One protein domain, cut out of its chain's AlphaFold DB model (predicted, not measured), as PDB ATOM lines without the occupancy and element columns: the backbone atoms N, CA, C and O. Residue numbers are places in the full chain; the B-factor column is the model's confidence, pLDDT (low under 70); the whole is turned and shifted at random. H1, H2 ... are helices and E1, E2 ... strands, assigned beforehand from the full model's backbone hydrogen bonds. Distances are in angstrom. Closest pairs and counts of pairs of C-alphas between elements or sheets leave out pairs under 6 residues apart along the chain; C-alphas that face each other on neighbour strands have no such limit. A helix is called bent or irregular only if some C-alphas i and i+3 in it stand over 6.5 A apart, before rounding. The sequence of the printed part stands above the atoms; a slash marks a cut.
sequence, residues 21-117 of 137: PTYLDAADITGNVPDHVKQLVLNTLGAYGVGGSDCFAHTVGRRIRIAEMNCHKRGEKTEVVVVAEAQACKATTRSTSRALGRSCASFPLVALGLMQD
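This is residues 21 to 117 of the 137 residues of an uncharacterized protein of Trametes pubescens (UniProt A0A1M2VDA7). Picture a long, twisted hairpin of two strands, E1 and E2, covered on one side by two helices, with H1 packing on E1 and the bent H3 packing mainly on E2. H1 and the second arm of H3 cross and touch, and the short H2 sits by the last residues of H1. The printed part has 97 residues, with three named helices and two named strands in the order H1, H2, E1, E2, H3. The sheet has the order E1 - E2 and is antiparallel; the class is mixed, helices and strands. The whole is compact, with a radius of gyration of the C-alphas of 13.6 A, and elongated, with spans of 43 by 27 by 21 A.

Start at Pro 21 and pass residues 21 to 34, a stretch with no named element. Find C-alpha 35 at (32.479, -19.368, 15.540); from there H1, residues 35 to 50, runs 20.8 A. It is neither bent nor irregular, but only just: C-alphas 47 and 50 are 6.4 A apart. H2 follows at residues 58 to 61. E1, residues 64 to 74, begins at C-alpha 64 (14.204, -20.653, 14.799), bends by 55 degrees at residue 67 and spans 28.4 A. E2, residues 77 to 86, spans 28.9 A. H3, residues 94 to 115, was assigned as one helix by its hydrogen bonds but is bent, with C-alphas 105 and 108 standing 6.8 A apart. Its arms are H3a, residues 94 to 105, and H3b, residues 108 to 115, which ends at C-alpha 115 (33.519, -16.650, 4.560).

Look first at the hairpin of E1 and E2, where N 70 and O 81 are 2.9 A apart and N 79 and O 72 are 2.8 A apart, both within hydrogen-bond range. The closest C-alphas of E2 and H3b are those of Val 80 and Pro 108, 5.3 A apart; those of H1 and E1 are Lys 38 and Met 69, 7.3 A apart. H1 touches H3b with residues 37 to 44 alone, closest at the C-alphas of Val 41 and Ala 111, 6.2 A, at a steep tilt of 46 degrees, opposite ways. H1 touches H2, closest at the C-alphas of Val 50 and His 58, 4.8 A. H2 and H3a only just touch, with 3 pairs of C-alphas within 8 A, the closest being those of Gly 61 and Leu 100, 7.1 A. H1 and E2 are apart. In H3a and H3b every O i to N i+4 pair is within hydrogen-bond range, in H1 11 of 12, and H2 is too short for such a pair.

The two C-alphas farthest apart are those of Asp 54 and Gly 75, at 45.0 A. The printed part has no cut and no long link. Its mean pLDDT is 86.7; look for values under 70 at residues 91, 94 to 95, 97 and 101.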
ATOM      1  N   PRO A  21      23.719  -5.831  16.516       87.31
ATOM      2  CA  PRO A  21      23.619  -6.258  17.902       87.31
ATOM      3  C   PRO A  21      23.751  -7.778  18.004       87.31
ATOM      4  O   PRO A  21      23.208  -8.522  17.182       87.31
ATOM      5  N   THR A  22      24.437  -8.232  19.051       88.69
ATOM      6  CA  THR A  22      24.560  -9.655  19.356       88.69
ATOM      7  C   THR A  22      23.177 -10.267  19.559       88.69
ATOM      8  O   THR A  22      22.409  -9.821  20.414       88.69
ATOM      9  N   TYR A  23      22.854 -11.290  18.773       86.12
ATOM     10  CA  TYR A  23      21.592 -12.014  18.864       86.12
ATOM     11  C   TYR A  23      21.861 -13.481  19.182       86.12
ATOM     12  O   TYR A  23      22.422 -14.187  18.354       86.12
ATOM     13  N   LEU A  24      21.420 -13.937  20.361       88.25
ATOM     14  CA  LEU A  24      21.710 -15.280  20.887       88.25
ATOM     15  C   LEU A  24      23.224 -15.583  20.945       88.25
ATOM     16  O   LEU A  24      24.061 -14.731  20.647       88.25
ATOM     17  N   ASP A  25      23.561 -16.791  21.390       89.38
ATOM     18  CA  ASP A  25      24.935 -17.283  21.466       89.38
ATOM     19  C   ASP A  25      25.155 -18.379  20.413       89.38
ATOM     20  O   ASP A  25      24.321 -19.272  20.244       89.38
ATOM     21  N   ALA A  26      26.272 -18.294  19.693       92.19
ATOM     22  CA  ALA A  26      26.696 -19.290  18.718       92.19
ATOM     23  C   ALA A  26      27.298 -20.559  19.348       92.19
ATOM     24  O   ALA A  26      27.543 -21.515  18.612       92.19
ATOM     25  N   ALA A  27      27.525 -20.595  20.667       90.62
ATOM     26  CA  ALA A  27      28.155 -21.720  21.367       90.62
ATOM     27  C   ALA A  27      27.479 -23.082  21.112       90.62
ATOM     28  O   ALA A  27      28.159 -24.103  21.013       90.62
ATOM     29  N   ASP A  28      26.154 -23.097  20.949       89.62
ATOM     30  CA  ASP A  28      25.380 -24.322  20.709       89.62
ATOM     31  C   ASP A  28      25.323 -24.736  19.226       89.62
ATOM     32  O   ASP A  28      24.735 -25.767  18.884       89.62
ATOM     33  N   ILE A  29      25.910 -23.943  18.320       95.44
ATOM     34  CA  ILE A  29      25.919 -24.222  16.882       95.44
ATOM     35  C   ILE A  29      27.103 -25.129  16.551       95.44
ATOM     36  O   ILE A  29      28.271 -24.726  16.532       95.44
ATOM     37  N   THR A  30      26.782 -26.368  16.204       96.81
ATOM     38  CA  THR A  30      27.773 -27.366  15.800       96.81
ATOM     39  C   THR A  30      28.273 -27.141  14.364       96.81
ATOM     40  O   THR A  30      27.750 -26.306  13.620       96.81
ATOM     41  N   GLY A  31      29.313 -27.874  13.962       95.81
ATOM     42  CA  GLY A  31      29.855 -27.843  12.600       95.81
ATOM     43  C   GLY A  31      31.159 -27.053  12.453       95.81
ATOM     44  O   GLY A  31      31.662 -26.446  13.400       95.81
ATOM     45  N   ASN A  32      31.733 -27.122  11.250       96.06
ATOM     46  CA  ASN A  32      33.115 -26.716  10.961       96.06
ATOM     47  C   ASN A  32      33.298 -25.244  10.533       96.06
ATOM     48  O   ASN A  32      34.418 -24.832  10.223       96.06
ATOM     49  N   VAL A  33      32.221 -24.458  10.478       96.19
ATOM     50  CA  VAL A  33      32.290 -23.013  10.215       96.19
ATOM     51  C   VAL A  33      32.910 -22.298  11.431       96.19
ATOM     52  O   VAL A  33      32.609 -22.680  12.560       96.19
ATOM     53  N   PRO A  34      33.760 -21.267  11.253       95.25
ATOM     54  CA  PRO A  34      34.328 -20.526  12.379       95.25
ATOM     55  C   PRO A  34      33.261 -19.871  13.267       95.25
ATOM     56  O   PRO A  34      32.285 -19.317  12.760       95.25
ATOM     57  N   ASP A  35      33.485 -19.848  14.581       94.94
ATOM     58  CA  ASP A  35      32.479 -19.368  15.540       94.94
ATOM     59  C   ASP A  35      32.122 -17.889  15.365       94.94
ATOM     60  O   ASP A  35      30.958 -17.514  15.503       94.94
ATOM     61  N   HIS A  36      33.078 -17.056  14.946       93.56
ATOM     62  CA  HIS A  36      32.789 -15.660  14.607       93.56
ATOM     63  C   HIS A  36      31.772 -15.551  13.457       93.56
ATOM     64  O   HIS A  36      30.844 -14.751  13.533       93.56
ATOM     65  N   VAL A  37      31.873 -16.396  12.422       94.06
ATOM     66  CA  VAL A  37      30.911 -16.416  11.306       94.06
ATOM     67  C   VAL A  37      29.547 -16.889  11.795       94.06
ATOM     68  O   VAL A  37      28.534 -16.287  11.442       94.06
ATOM     69  N   LYS A  38      29.506 -17.933  12.633       95.50
ATOM     70  CA  LYS A  38      28.255 -18.424  13.234       95.50
ATOM     71  C   LYS A  38      27.546 -17.306  14.007       95.50
ATOM     72  O   LYS A  38      26.350 -17.091  13.807       95.50
ATOM     73  N   GLN A  39      28.288 -16.540  14.810       95.38
ATOM     74  CA  GLN A  39      27.743 -15.409  15.559       95.38
ATOM     75  C   GLN A  39      27.226 -14.300  14.637       95.38
ATOM     76  O   GLN A  39      26.124 -13.796  14.837       95.38
ATOM     77  N   LEU A  40      27.970 -13.938  13.591       93.06
ATOM     78  CA  LEU A  40      27.537 -12.911  12.638       93.06
ATOM     79  C   LEU A  40      26.278 -13.323  11.864       93.06
ATOM     80  O   LEU A  40      25.411 -12.488  11.588       93.06
ATOM     81  N   VAL A  41      26.123 -14.612  11.556       93.00
ATOM     82  CA  VAL A  41      24.895 -15.133  10.939       93.00
ATOM     83  C   VAL A  41      23.717 -15.027  11.904       93.00
ATOM     84  O   VAL A  41      22.638 -14.600  11.491       93.00
ATOM     85  N   LEU A  42      23.912 -15.346  13.186       92.12
ATOM     86  CA  LEU A  42      22.880 -15.151  14.204       92.12
ATOM     87  C   LEU A  42      22.497 -13.675  14.360       92.12
ATOM     88  O   LEU A  42      21.309 -13.353  14.359       92.12
ATOM     89  N   ASN A  43      23.474 -12.769  14.413       91.94
ATOM     90  CA  ASN A  43      23.225 -11.326  14.479       91.94
ATOM     91  C   ASN A  43      22.411 -10.856  13.262       91.94
ATOM     92  O   ASN A  43      21.442 -10.107  13.397       91.94
ATOM     93  N   THR A  44      22.742 -11.373  12.074       89.50
ATOM     94  CA  THR A  44      22.002 -11.108  10.831       89.50
ATOM     95  C   THR A  44      20.567 -11.639  10.904       89.50
ATOM     96  O   THR A  44      19.635 -10.935  10.512       89.50
ATOM     97  N   LEU A  45      20.347 -12.842  11.445       87.81
ATOM     98  CA  LEU A  45      19.006 -13.380  11.701       87.81
ATOM     99  C   LEU A  45      18.218 -12.466  12.649       87.81
ATOM    100  O   LEU A  45      17.074 -12.125  12.348       87.81
ATOM    101  N   GLY A  46      18.817 -12.034  13.759       87.12
ATOM    102  CA  GLY A  46      18.179 -11.126  14.710       87.12
ATOM    103  C   GLY A  46      17.742  -9.814  14.058       87.12
ATOM    104  O   GLY A  46      16.581  -9.417  14.181       87.12
ATOM    105  N   ALA A  47      18.648  -9.181  13.311       87.00
ATOM    106  CA  ALA A  47      18.422  -7.878  12.693       87.00
ATOM    107  C   ALA A  47      17.447  -7.919  11.502       87.00
ATOM    108  O   ALA A  47      16.562  -7.071  11.406       87.00
ATOM    109  N   TYR A  48      17.588  -8.897  10.601       82.38
ATOM    110  CA  TYR A  48      16.837  -8.940   9.338       82.38
ATOM    111  C   TYR A  48      15.682  -9.938   9.319       82.38
ATOM    112  O   TYR A  48      14.718  -9.745   8.580       82.38
ATOM    113  N   GLY A  49      15.790 -11.034  10.071       79.69
ATOM    114  CA  GLY A  49      14.823 -12.132  10.041       79.69
ATOM    115  C   GLY A  49      13.787 -12.077  11.161       79.69
ATOM    116  O   GLY A  49      12.647 -12.481  10.946       79.69
ATOM    117  N   VAL A  50      14.164 -11.587  12.347       84.44
ATOM    118  CA  VAL A  50      13.300 -11.575  13.541       84.44
ATOM    119  C   VAL A  50      12.769 -10.174  13.841       84.44
ATOM    120  O   VAL A  50      11.553  -9.992  13.930       84.44
ATOM    121  N   GLY A  51      13.666  -9.193  13.970       83.31
ATOM    122  CA  GLY A  51      13.324  -7.818  14.331       83.31
ATOM    123  C   GLY A  51      12.859  -7.638  15.785       83.31
ATOM    124  O   GLY A  51      12.896  -8.556  16.614       83.31
ATOM    125  N   GLY A  52      12.418  -6.414  16.095       83.56
ATOM    126  CA  GLY A  52      11.889  -6.014  17.404       83.56
ATOM    127  C   GLY A  52      10.579  -6.713  17.779       83.56
ATOM    128  O   GLY A  52       9.967  -7.391  16.960       83.56
ATOM    129  N   SER A  53      10.132  -6.563  19.029       83.69
ATOM    130  CA  SER A  53       8.914  -7.218  19.548       83.69
ATOM    131  C   SER A  53       7.619  -6.821  18.834       83.69
ATOM    132  O   SER A  53       6.621  -7.530  18.909       83.69
ATOM    133  N   ASP A  54       7.644  -5.681  18.159       83.75
ATOM    134  CA  ASP A  54       6.588  -5.113  17.331       83.75
ATOM    135  C   ASP A  54       6.590  -5.643  15.884       83.75
ATOM    136  O   ASP A  54       5.641  -5.411  15.133       83.75
ATOM    137  N   CYS A  55       7.623  -6.386  15.477       81.56
ATOM    138  CA  CYS A  55       7.741  -6.927  14.129       81.56
ATOM    139  C   CYS A  55       6.915  -8.208  13.948       81.56
ATOM    140  O   CYS A  55       6.908  -9.102  14.796       81.56
ATOM    141  N   PHE A  56       6.292  -8.364  12.772       72.19
ATOM    142  CA  PHE A  56       5.495  -9.553  12.422       72.19
ATOM    143  C   PHE A  56       6.259 -10.872  12.617       72.19
ATOM    144  O   PHE A  56       5.695 -11.872  13.064       72.19
ATOM    145  N   ALA A  57       7.552 -10.877  12.286       76.00
ATOM    146  CA  ALA A  57       8.381 -12.071  12.355       76.00
ATOM    147  C   ALA A  57       8.839 -12.419  13.780       76.00
ATOM    148  O   ALA A  57       9.294 -13.539  13.986       76.00
ATOM    149  N   HIS A  58       8.673 -11.540  14.773       82.25
ATOM    150  CA  HIS A  58       9.273 -11.709  16.097       82.25
ATOM    151  C   HIS A  58       8.862 -13.016  16.788       82.25
ATOM    152  O   HIS A  58       9.700 -13.819  17.195       82.25
ATOM    153  N   THR A  59       7.555 -13.272  16.877       79.81
ATOM    154  CA  THR A  59       7.000 -14.425  17.606       79.81
ATOM    155  C   THR A  59       7.423 -15.770  17.017       79.81
ATOM    156  O   THR A  59       7.604 -16.743  17.751       79.81
ATOM    157  N   VAL A  60       7.558 -15.835  15.690       75.94
ATOM    158  CA  VAL A  60       7.869 -17.068  14.956       75.94
ATOM    159  C   VAL A  60       9.378 -17.210  14.742       75.94
ATOM    160  O   VAL A  60       9.925 -18.291  14.931       75.94
ATOM    161  N   GLY A  61      10.061 -16.118  14.411       79.44
ATOM    162  CA  GLY A  61      11.500 -16.060  14.172       79.44
ATOM    163  C   GLY A  61      12.328 -16.383  15.412       79.44
ATOM    164  O   GLY A  61      13.329 -17.081  15.303       79.44
ATOM    165  N   ARG A  62      11.861 -16.010  16.615       83.69
ATOM    166  CA  ARG A  62      12.497 -16.414  17.886       83.69
ATOM    167  C   ARG A  62      12.458 -17.914  18.169       83.69
ATOM    168  O   ARG A  62      13.116 -18.369  19.096       83.69
ATOM    169  N   ARG A  63      11.669 -18.674  17.409       83.81
ATOM    170  CA  ARG A  63      11.569 -20.136  17.522       83.81
ATOM    171  C   ARG A  63      12.428 -20.859  16.492       83.81
ATOM    172  O   ARG A  63      12.380 -22.084  16.444       83.81
ATOM    173  N   ILE A  64      13.165 -20.111  15.667       87.00
ATOM    174  CA  ILE A  64      14.204 -20.653  14.799       87.00
ATOM    175  C   ILE A  64      15.467 -20.818  15.635       87.00
ATOM    176  O   ILE A  64      15.949 -19.862  16.241       87.00
ATOM    177  N   ARG A  65      16.019 -22.024  15.616       90.81
ATOM    178  CA  ARG A  65      17.323 -22.357  16.174       90.81
ATOM    179  C   ARG A  65      18.214 -22.845  15.043       90.81
ATOM    180  O   ARG A  65      17.875 -23.819  14.380       90.81
ATOM    181  N   ILE A  66      19.342 -22.184  14.814       93.44
ATOM    182  CA  ILE A  66      20.390 -22.744  13.956       93.44
ATOM    183  C   ILE A  66      21.112 -23.801  14.796       93.44
ATOM    184  O   ILE A  66      21.581 -23.487  15.881       93.44
ATOM    185  N   ALA A  67      21.123 -25.053  14.346       94.88
ATOM    186  CA  ALA A  67      21.686 -26.182  15.091       94.88
ATOM    187  C   ALA A  67      23.091 -26.562  14.597       94.88
ATOM    188  O   ALA A  67      23.942 -27.011  15.368       94.88
ATOM    189  N   GLU A  68      23.345 -26.371  13.304       96.75
ATOM    190  CA  GLU A  68      24.584 -26.800  12.665       96.75
ATOM    191  C   GLU A  68      24.907 -25.919  11.455       96.75
ATOM    192  O   GLU A  68      24.014 -25.545  10.688       96.75
ATOM    193  N   MET A  69      26.190 -25.598  11.272       97.12
ATOM    194  CA  MET A  69      26.705 -24.885  10.104       97.12
ATOM    195  C   MET A  69      27.992 -25.538   9.612       97.12
ATOM    196  O   MET A  69      29.006 -25.544  10.313       97.12
ATOM    197  N   ASN A  70      27.969 -26.037   8.377       97.06
ATOM    198  CA  ASN A  70      29.135 -26.622   7.732       97.06
ATOM    199  C   ASN A  70      29.462 -25.937   6.415       97.06
ATOM    200  O   ASN A  70      28.584 -25.532   5.659       97.06
ATOM    201  N   CYS A  71      30.750 -25.885   6.116       95.94
ATOM    202  CA  CYS A  71      31.291 -25.471   4.843       95.94
ATOM    203  C   CYS A  71      32.127 -26.609   4.251       95.94
ATOM    204  O   CYS A  71      33.007 -27.181   4.903       95.94
ATOM    205  N   HIS A  72      31.881 -26.906   2.981       95.31
ATOM    206  CA  HIS A  72      32.571 -27.929   2.215       95.31
ATOM    207  C   HIS A  72      33.147 -27.319   0.940       95.31
ATOM    208  O   HIS A  72      32.470 -26.593   0.214       95.31
ATOM    209  N   LYS A  73      34.401 -27.649   0.624       92.25
ATOM    210  CA  LYS A  73      34.967 -27.385  -0.702       92.25
ATOM    211  C   LYS A  73      34.740 -28.606  -1.586       92.25
ATOM    212  O   LYS A  73      35.208 -29.696  -1.266       92.25
ATOM    213  N   ARG A  74      34.035 -28.427  -2.702       90.56
ATOM    214  CA  ARG A  74      33.840 -29.437  -3.750       90.56
ATOM    215  C   ARG A  74      34.529 -28.963  -5.027       90.56
ATOM    216  O   ARG A  74      33.936 -28.259  -5.844       90.56
ATOM    217  N   GLY A  75      35.801 -29.334  -5.177       90.38
ATOM    218  CA  GLY A  75      36.656 -28.820  -6.250       90.38
ATOM    219  C   GLY A  75      36.858 -27.311  -6.104       90.38
ATOM    220  O   GLY A  75      37.270 -26.843  -5.047       90.38
ATOM    221  N   GLU A  76      36.522 -26.552  -7.147       89.75
ATOM    222  CA  GLU A  76      36.592 -25.081  -7.146       89.75
ATOM    223  C   GLU A  76      35.399 -24.405  -6.451       89.75
ATOM    224  O   GLU A  76      35.406 -23.196  -6.229       89.75
ATOM    225  N   LYS A  77      34.348 -25.162  -6.109       90.62
ATOM    226  CA  LYS A  77      33.124 -24.613  -5.517       90.62
ATOM    227  C   LYS A  77      33.136 -24.743  -4.002       90.62
ATOM    228  O   LYS A  77      33.567 -25.756  -3.454       90.62
ATOM    229  N   THR A  78      32.605 -23.724  -3.337       92.88
ATOM    230  CA  THR A  78      32.344 -23.743  -1.896       92.88
ATOM    231  C   THR A  78      30.848 -23.919  -1.675       92.88
ATOM    232  O   THR A  78      30.044 -23.213  -2.280       92.88
ATOM    233  N   GLU A  79      30.484 -24.881  -0.840       94.56
ATOM    234  CA  GLU A  79      29.115 -25.199  -0.457       94.56
ATOM    235  C   GLU A  79      28.973 -24.978   1.047       94.56
ATOM    236  O   GLU A  79      29.770 -25.502   1.823       94.56
ATOM    237  N   VAL A  80      27.961 -24.216   1.455       95.69
ATOM    238  CA  VAL A  80      27.610 -24.041   2.865       95.69
ATOM    239  C   VAL A  80      26.262 -24.698   3.110       95.69
ATOM    240  O   VAL A  80      25.316 -24.499   2.349       95.69
ATOM    241  N   VAL A  81      26.184 -25.478   4.180       96.19
ATOM    242  CA  VAL A  81      24.982 -26.177   4.625       96.19
ATOM    243  C   VAL A  81      24.660 -25.705   6.032       96.19
ATOM    244  O   VAL A  81      25.521 -25.715   6.910       96.19
ATOM    245  N   VAL A  82      23.414 -25.288   6.243       95.75
ATOM    246  CA  VAL A  82      22.917 -24.843   7.546       95.75
ATOM    247  C   VAL A  82      21.709 -25.683   7.916       95.75
ATOM    248  O   VAL A  82      20.756 -25.773   7.138       95.75
ATOM    249  N   VAL A  83      21.736 -26.269   9.108       94.94
ATOM    250  CA  VAL A  83      20.587 -26.952   9.700       94.94
ATOM    251  C   VAL A  83      19.909 -25.978  10.648       94.94
ATOM    252  O   VAL A  83      20.508 -25.511  11.618       94.94
ATOM    253  N   ALA A  84      18.653 -25.662  10.351       91.69
ATOM    254  CA  ALA A  84      17.812 -24.835  11.198       91.69
ATOM    255  C   ALA A  84      16.582 -25.629  11.632       91.69
ATOM    256  O   ALA A  84      15.884 -26.232  10.816       91.69
ATOM    257  N   GLU A  85      16.306 -25.587  12.921       89.44
ATOM    258  CA  GLU A  85      15.135 -26.170  13.543       89.44
ATOM    259  C   GLU A  85      14.133 -25.062  13.845       89.44
ATOM    260  O   GLU A  85      14.500 -23.974  14.287       89.44
ATOM    261  N   ALA A  86      12.853 -25.333  13.618       84.25
ATOM    262  CA  ALA A  86      11.786 -24.419  13.988       84.25
ATOM    263  C   ALA A  86      10.711 -25.187  14.747       84.25
ATOM    264  O   ALA A  86      10.159 -26.164  14.238       84.25
ATOM    265  N   GLN A  87      10.389 -24.733  15.957       82.06
ATOM    266  CA  GLN A  87       9.339 -25.368  16.743       82.06
ATOM    267  C   GLN A  87       7.958 -25.022  16.169       82.06
ATOM    268  O   GLN A  87       7.539 -23.856  16.156       82.06
ATOM    269  N   ALA A  88       7.237 -26.044  15.701       75.44
ATOM    270  CA  ALA A  88       5.848 -25.900  15.285       75.44
ATOM    271  C   ALA A  88       4.962 -25.540  16.486       75.44
ATOM    272  O   ALA A  88       5.193 -25.953  17.619       75.44
ATOM    273  N   CYS A  89       3.946 -24.721  16.248       73.06
ATOM    274  CA  CYS A  89       3.008 -24.290  17.269       73.06
ATOM    275  C   CYS A  89       1.672 -23.911  16.637       73.06
ATOM    276  O   CYS A  89       1.552 -23.849  15.417       73.06
ATOM    277  N   LYS A  90       0.686 -23.533  17.456       75.56
ATOM    278  CA  LYS A  90      -0.619 -23.068  16.961       75.56
ATOM    279  C   LYS A  90      -0.529 -21.869  15.998       75.56
ATOM    280  O   LYS A  90      -1.398 -21.704  15.150       75.56
ATOM    281  N   ALA A  91       0.515 -21.044  16.110       69.12
ATOM    282  CA  ALA A  91       0.766 -19.930  15.191       69.12
ATOM    283  C   ALA A  91       1.455 -20.362  13.878       69.12
ATOM    284  O   ALA A  91       1.552 -19.557  12.953       69.12
ATOM    285  N   THR A  92       1.903 -21.619  13.769       71.12
ATOM    286  CA  THR A  92       2.522 -22.190  12.568       71.12
ATOM    287  C   THR A  92       1.446 -22.521  11.536       71.12
ATOM    288  O   THR A  92       0.936 -23.631  11.428       71.12
ATOM    289  N   THR A  93       1.090 -21.508  10.761       71.12
ATOM    290  CA  THR A  93       0.193 -21.577   9.609       71.12
ATOM    291  C   THR A  93       0.988 -21.716   8.304       71.12
ATOM    292  O   THR A  93       2.206 -21.533   8.264       71.12
ATOM    293  N   ARG A  94       0.309 -21.957   7.172       67.31
ATOM    294  CA  ARG A  94       0.973 -21.995   5.851       67.31
ATOM    295  C   ARG A  94       1.744 -20.712   5.512       67.31
ATOM    296  O   ARG A  94       2.718 -20.764   4.763       67.31
ATOM    297  N   SER A  95       1.292 -19.542   5.969       64.38
ATOM    298  CA  SER A  95       1.990 -18.270   5.719       64.38
ATOM    299  C   SER A  95       3.259 -18.155   6.559       64.38
ATOM    300  O   SER A  95       4.305 -17.801   6.022       64.38
ATOM    301  N   THR A  96       3.211 -18.540   7.832       71.19
ATOM    302  CA  THR A  96       4.390 -18.508   8.705       71.19
ATOM    303  C   THR A  96       5.413 -19.575   8.322       71.19
ATOM    304  O   THR A  96       6.599 -19.282   8.330       71.19
ATOM    305  N   SER A  97       4.992 -20.769   7.882       69.62
ATOM    306  CA  SER A  97       5.915 -21.788   7.350       69.62
ATOM    307  C   SER A  97       6.661 -21.304   6.103       69.62
ATOM    308  O   SER A  97       7.839 -21.605   5.934       69.62
ATOM    309  N   ARG A  98       6.010 -20.500   5.250       72.06
ATOM    310  CA  ARG A  98       6.673 -19.845   4.110       72.06
ATOM    311  C   ARG A  98       7.697 -18.812   4.576       72.06
ATOM    312  O   ARG A  98       8.811 -18.816   4.073       72.06
ATOM    313  N   ALA A  99       7.348 -17.954   5.533       71.25
ATOM    314  CA  ALA A  99       8.278 -16.958   6.075       71.25
ATOM    315  C   ALA A  99       9.498 -17.602   6.768       71.25
ATOM    316  O   ALA A  99      10.630 -17.167   6.557       71.25
ATOM    317  N   LEU A 100       9.271 -18.687   7.518       73.81
ATOM    318  CA  LEU A 100      10.320 -19.521   8.108       73.81
ATOM    319  C   LEU A 100      11.244 -20.093   7.027       73.81
ATOM    320  O   LEU A 100      12.450 -19.881   7.084       73.81
ATOM    321  N   GLY A 101      10.677 -20.733   5.999       69.94
ATOM    322  CA  GLY A 101      11.446 -21.294   4.887       69.94
ATOM    323  C   GLY A 101      12.308 -20.255   4.164       69.94
ATOM    324  O   GLY A 101      13.468 -20.532   3.866       69.94
ATOM    325  N   ARG A 102      11.789 -19.035   3.949       75.69
ATOM    326  CA  ARG A 102      12.573 -17.923   3.370       75.69
ATOM    327  C   ARG A 102      13.782 -17.558   4.220       75.69
ATOM    328  O   ARG A 102      14.843 -17.307   3.663       75.69
ATOM    329  N   SER A 103      13.596 -17.503   5.536       77.56
ATOM    330  CA  SER A 103      14.649 -17.117   6.479       77.56
ATOM    331  C   SER A 103      15.714 -18.208   6.577       77.56
ATOM    332  O   SER A 103      16.897 -17.928   6.452       77.56
ATOM    333  N   CYS A 104      15.309 -19.477   6.684       84.38
ATOM    334  CA  CYS A 104      16.260 -20.589   6.737       84.38
ATOM    335  C   CYS A 104      17.074 -20.739   5.444       84.38
ATOM    336  O   CYS A 104      18.246 -21.100   5.492       84.38
ATOM    337  N   ALA A 105      16.480 -20.424   4.290       85.81
ATOM    338  CA  ALA A 105      17.171 -20.482   3.005       85.81
ATOM    339  C   ALA A 105      18.244 -19.393   2.827       85.81
ATOM    340  O   ALA A 105      19.108 -19.542   1.962       85.81
ATOM    341  N   SER A 106      18.215 -18.302   3.605       88.69
ATOM    342  CA  SER A 106      19.215 -17.234   3.492       88.69
ATOM    343  C   SER A 106      20.457 -17.461   4.354       88.69
ATOM    344  O   SER A 106      21.518 -16.955   3.995       88.69
ATOM    345  N   PHE A 107      20.389 -18.248   5.437       92.25
ATOM    346  CA  PHE A 107      21.537 -18.456   6.335       92.25
ATOM    347  C   PHE A 107      22.793 -18.993   5.635       92.25
ATOM    348  O   PHE A 107      23.868 -18.440   5.877       92.25
ATOM    349  N   PRO A 108      22.707 -19.997   4.734       93.50
ATOM    350  CA  PRO A 108      23.884 -20.470   4.012       93.50
ATOM    351  C   PRO A 108      24.508 -19.398   3.116       93.50
ATOM    352  O   PRO A 108      25.722 -19.376   2.956       93.50
ATOM    353  N   LEU A 109      23.695 -18.498   2.548       91.94
ATOM    354  CA  LEU A 109      24.174 -17.411   1.687       91.94
ATOM    355  C   LEU A 109      24.902 -16.337   2.495       91.94
ATOM    356  O   LEU A 109      25.968 -15.885   2.083       91.94
ATOM    357  N   VAL A 110      24.363 -15.978   3.663       92.00
ATOM    358  CA  VAL A 110      25.016 -15.043   4.590       92.00
ATOM    359  C   VAL A 110      26.348 -15.621   5.061       92.00
ATOM    360  O   VAL A 110      27.373 -14.955   4.955       92.00
ATOM    361  N   ALA A 111      26.351 -16.877   5.510       93.62
ATOM    362  CA  ALA A 111      27.559 -17.564   5.950       93.62
ATOM    363  C   ALA A 111      28.606 -17.668   4.830       93.62
ATOM    364  O   ALA A 111      29.771 -17.352   5.051       93.62
ATOM    365  N   LEU A 112      28.196 -18.049   3.616       93.12
ATOM    366  CA  LEU A 112      29.091 -18.111   2.461       93.12
ATOM    367  C   LEU A 112      29.684 -16.740   2.125       93.12
ATOM    368  O   LEU A 112      30.879 -16.654   1.858       93.12
ATOM    369  N   GLY A 113      28.867 -15.683   2.162       90.62
ATOM    370  CA  GLY A 113      29.324 -14.319   1.911       90.62
ATOM    371  C   GLY A 113      30.379 -13.874   2.919       90.62
ATOM    372  O   GLY A 113      31.464 -13.460   2.521       90.62
ATOM    373  N   LEU A 114      30.110 -14.072   4.212       90.75
ATOM    374  CA  LEU A 114      31.058 -13.782   5.291       90.75
ATOM    375  C   LEU A 114      32.378 -14.545   5.124       90.75
ATOM    376  O   LEU A 114      33.450 -13.967   5.265       90.75
ATOM    377  N   MET A 115      32.320 -15.830   4.770       90.62
ATOM    378  CA  MET A 115      33.519 -16.650   4.560       90.62
ATOM    379  C   MET A 115      34.335 -16.255   3.322       90.62
ATOM    380  O   MET A 115      35.515 -16.593   3.240       90.62
ATOM    381  N   GLN A 116      33.710 -15.600   2.343       89.38
ATOM    382  CA  GLN A 116      34.349 -15.151   1.103       89.38
ATOM    383  C   GLN A 116      34.674 -13.654   1.105       89.38
ATOM    384  O   GLN A 116      35.157 -13.157   0.090       89.38
ATOM    385  N   ASP A 117      34.418 -12.955   2.213       86.25
ATOM    386  CA  ASP A 117      34.543 -11.499   2.322       86.25
ATOM    387  C   ASP A 117      33.747 -10.752   1.229       86.25
ATOM    388  O   ASP A 117      34.197  -9.790   0.605       86.25
TER     389      ASP A 117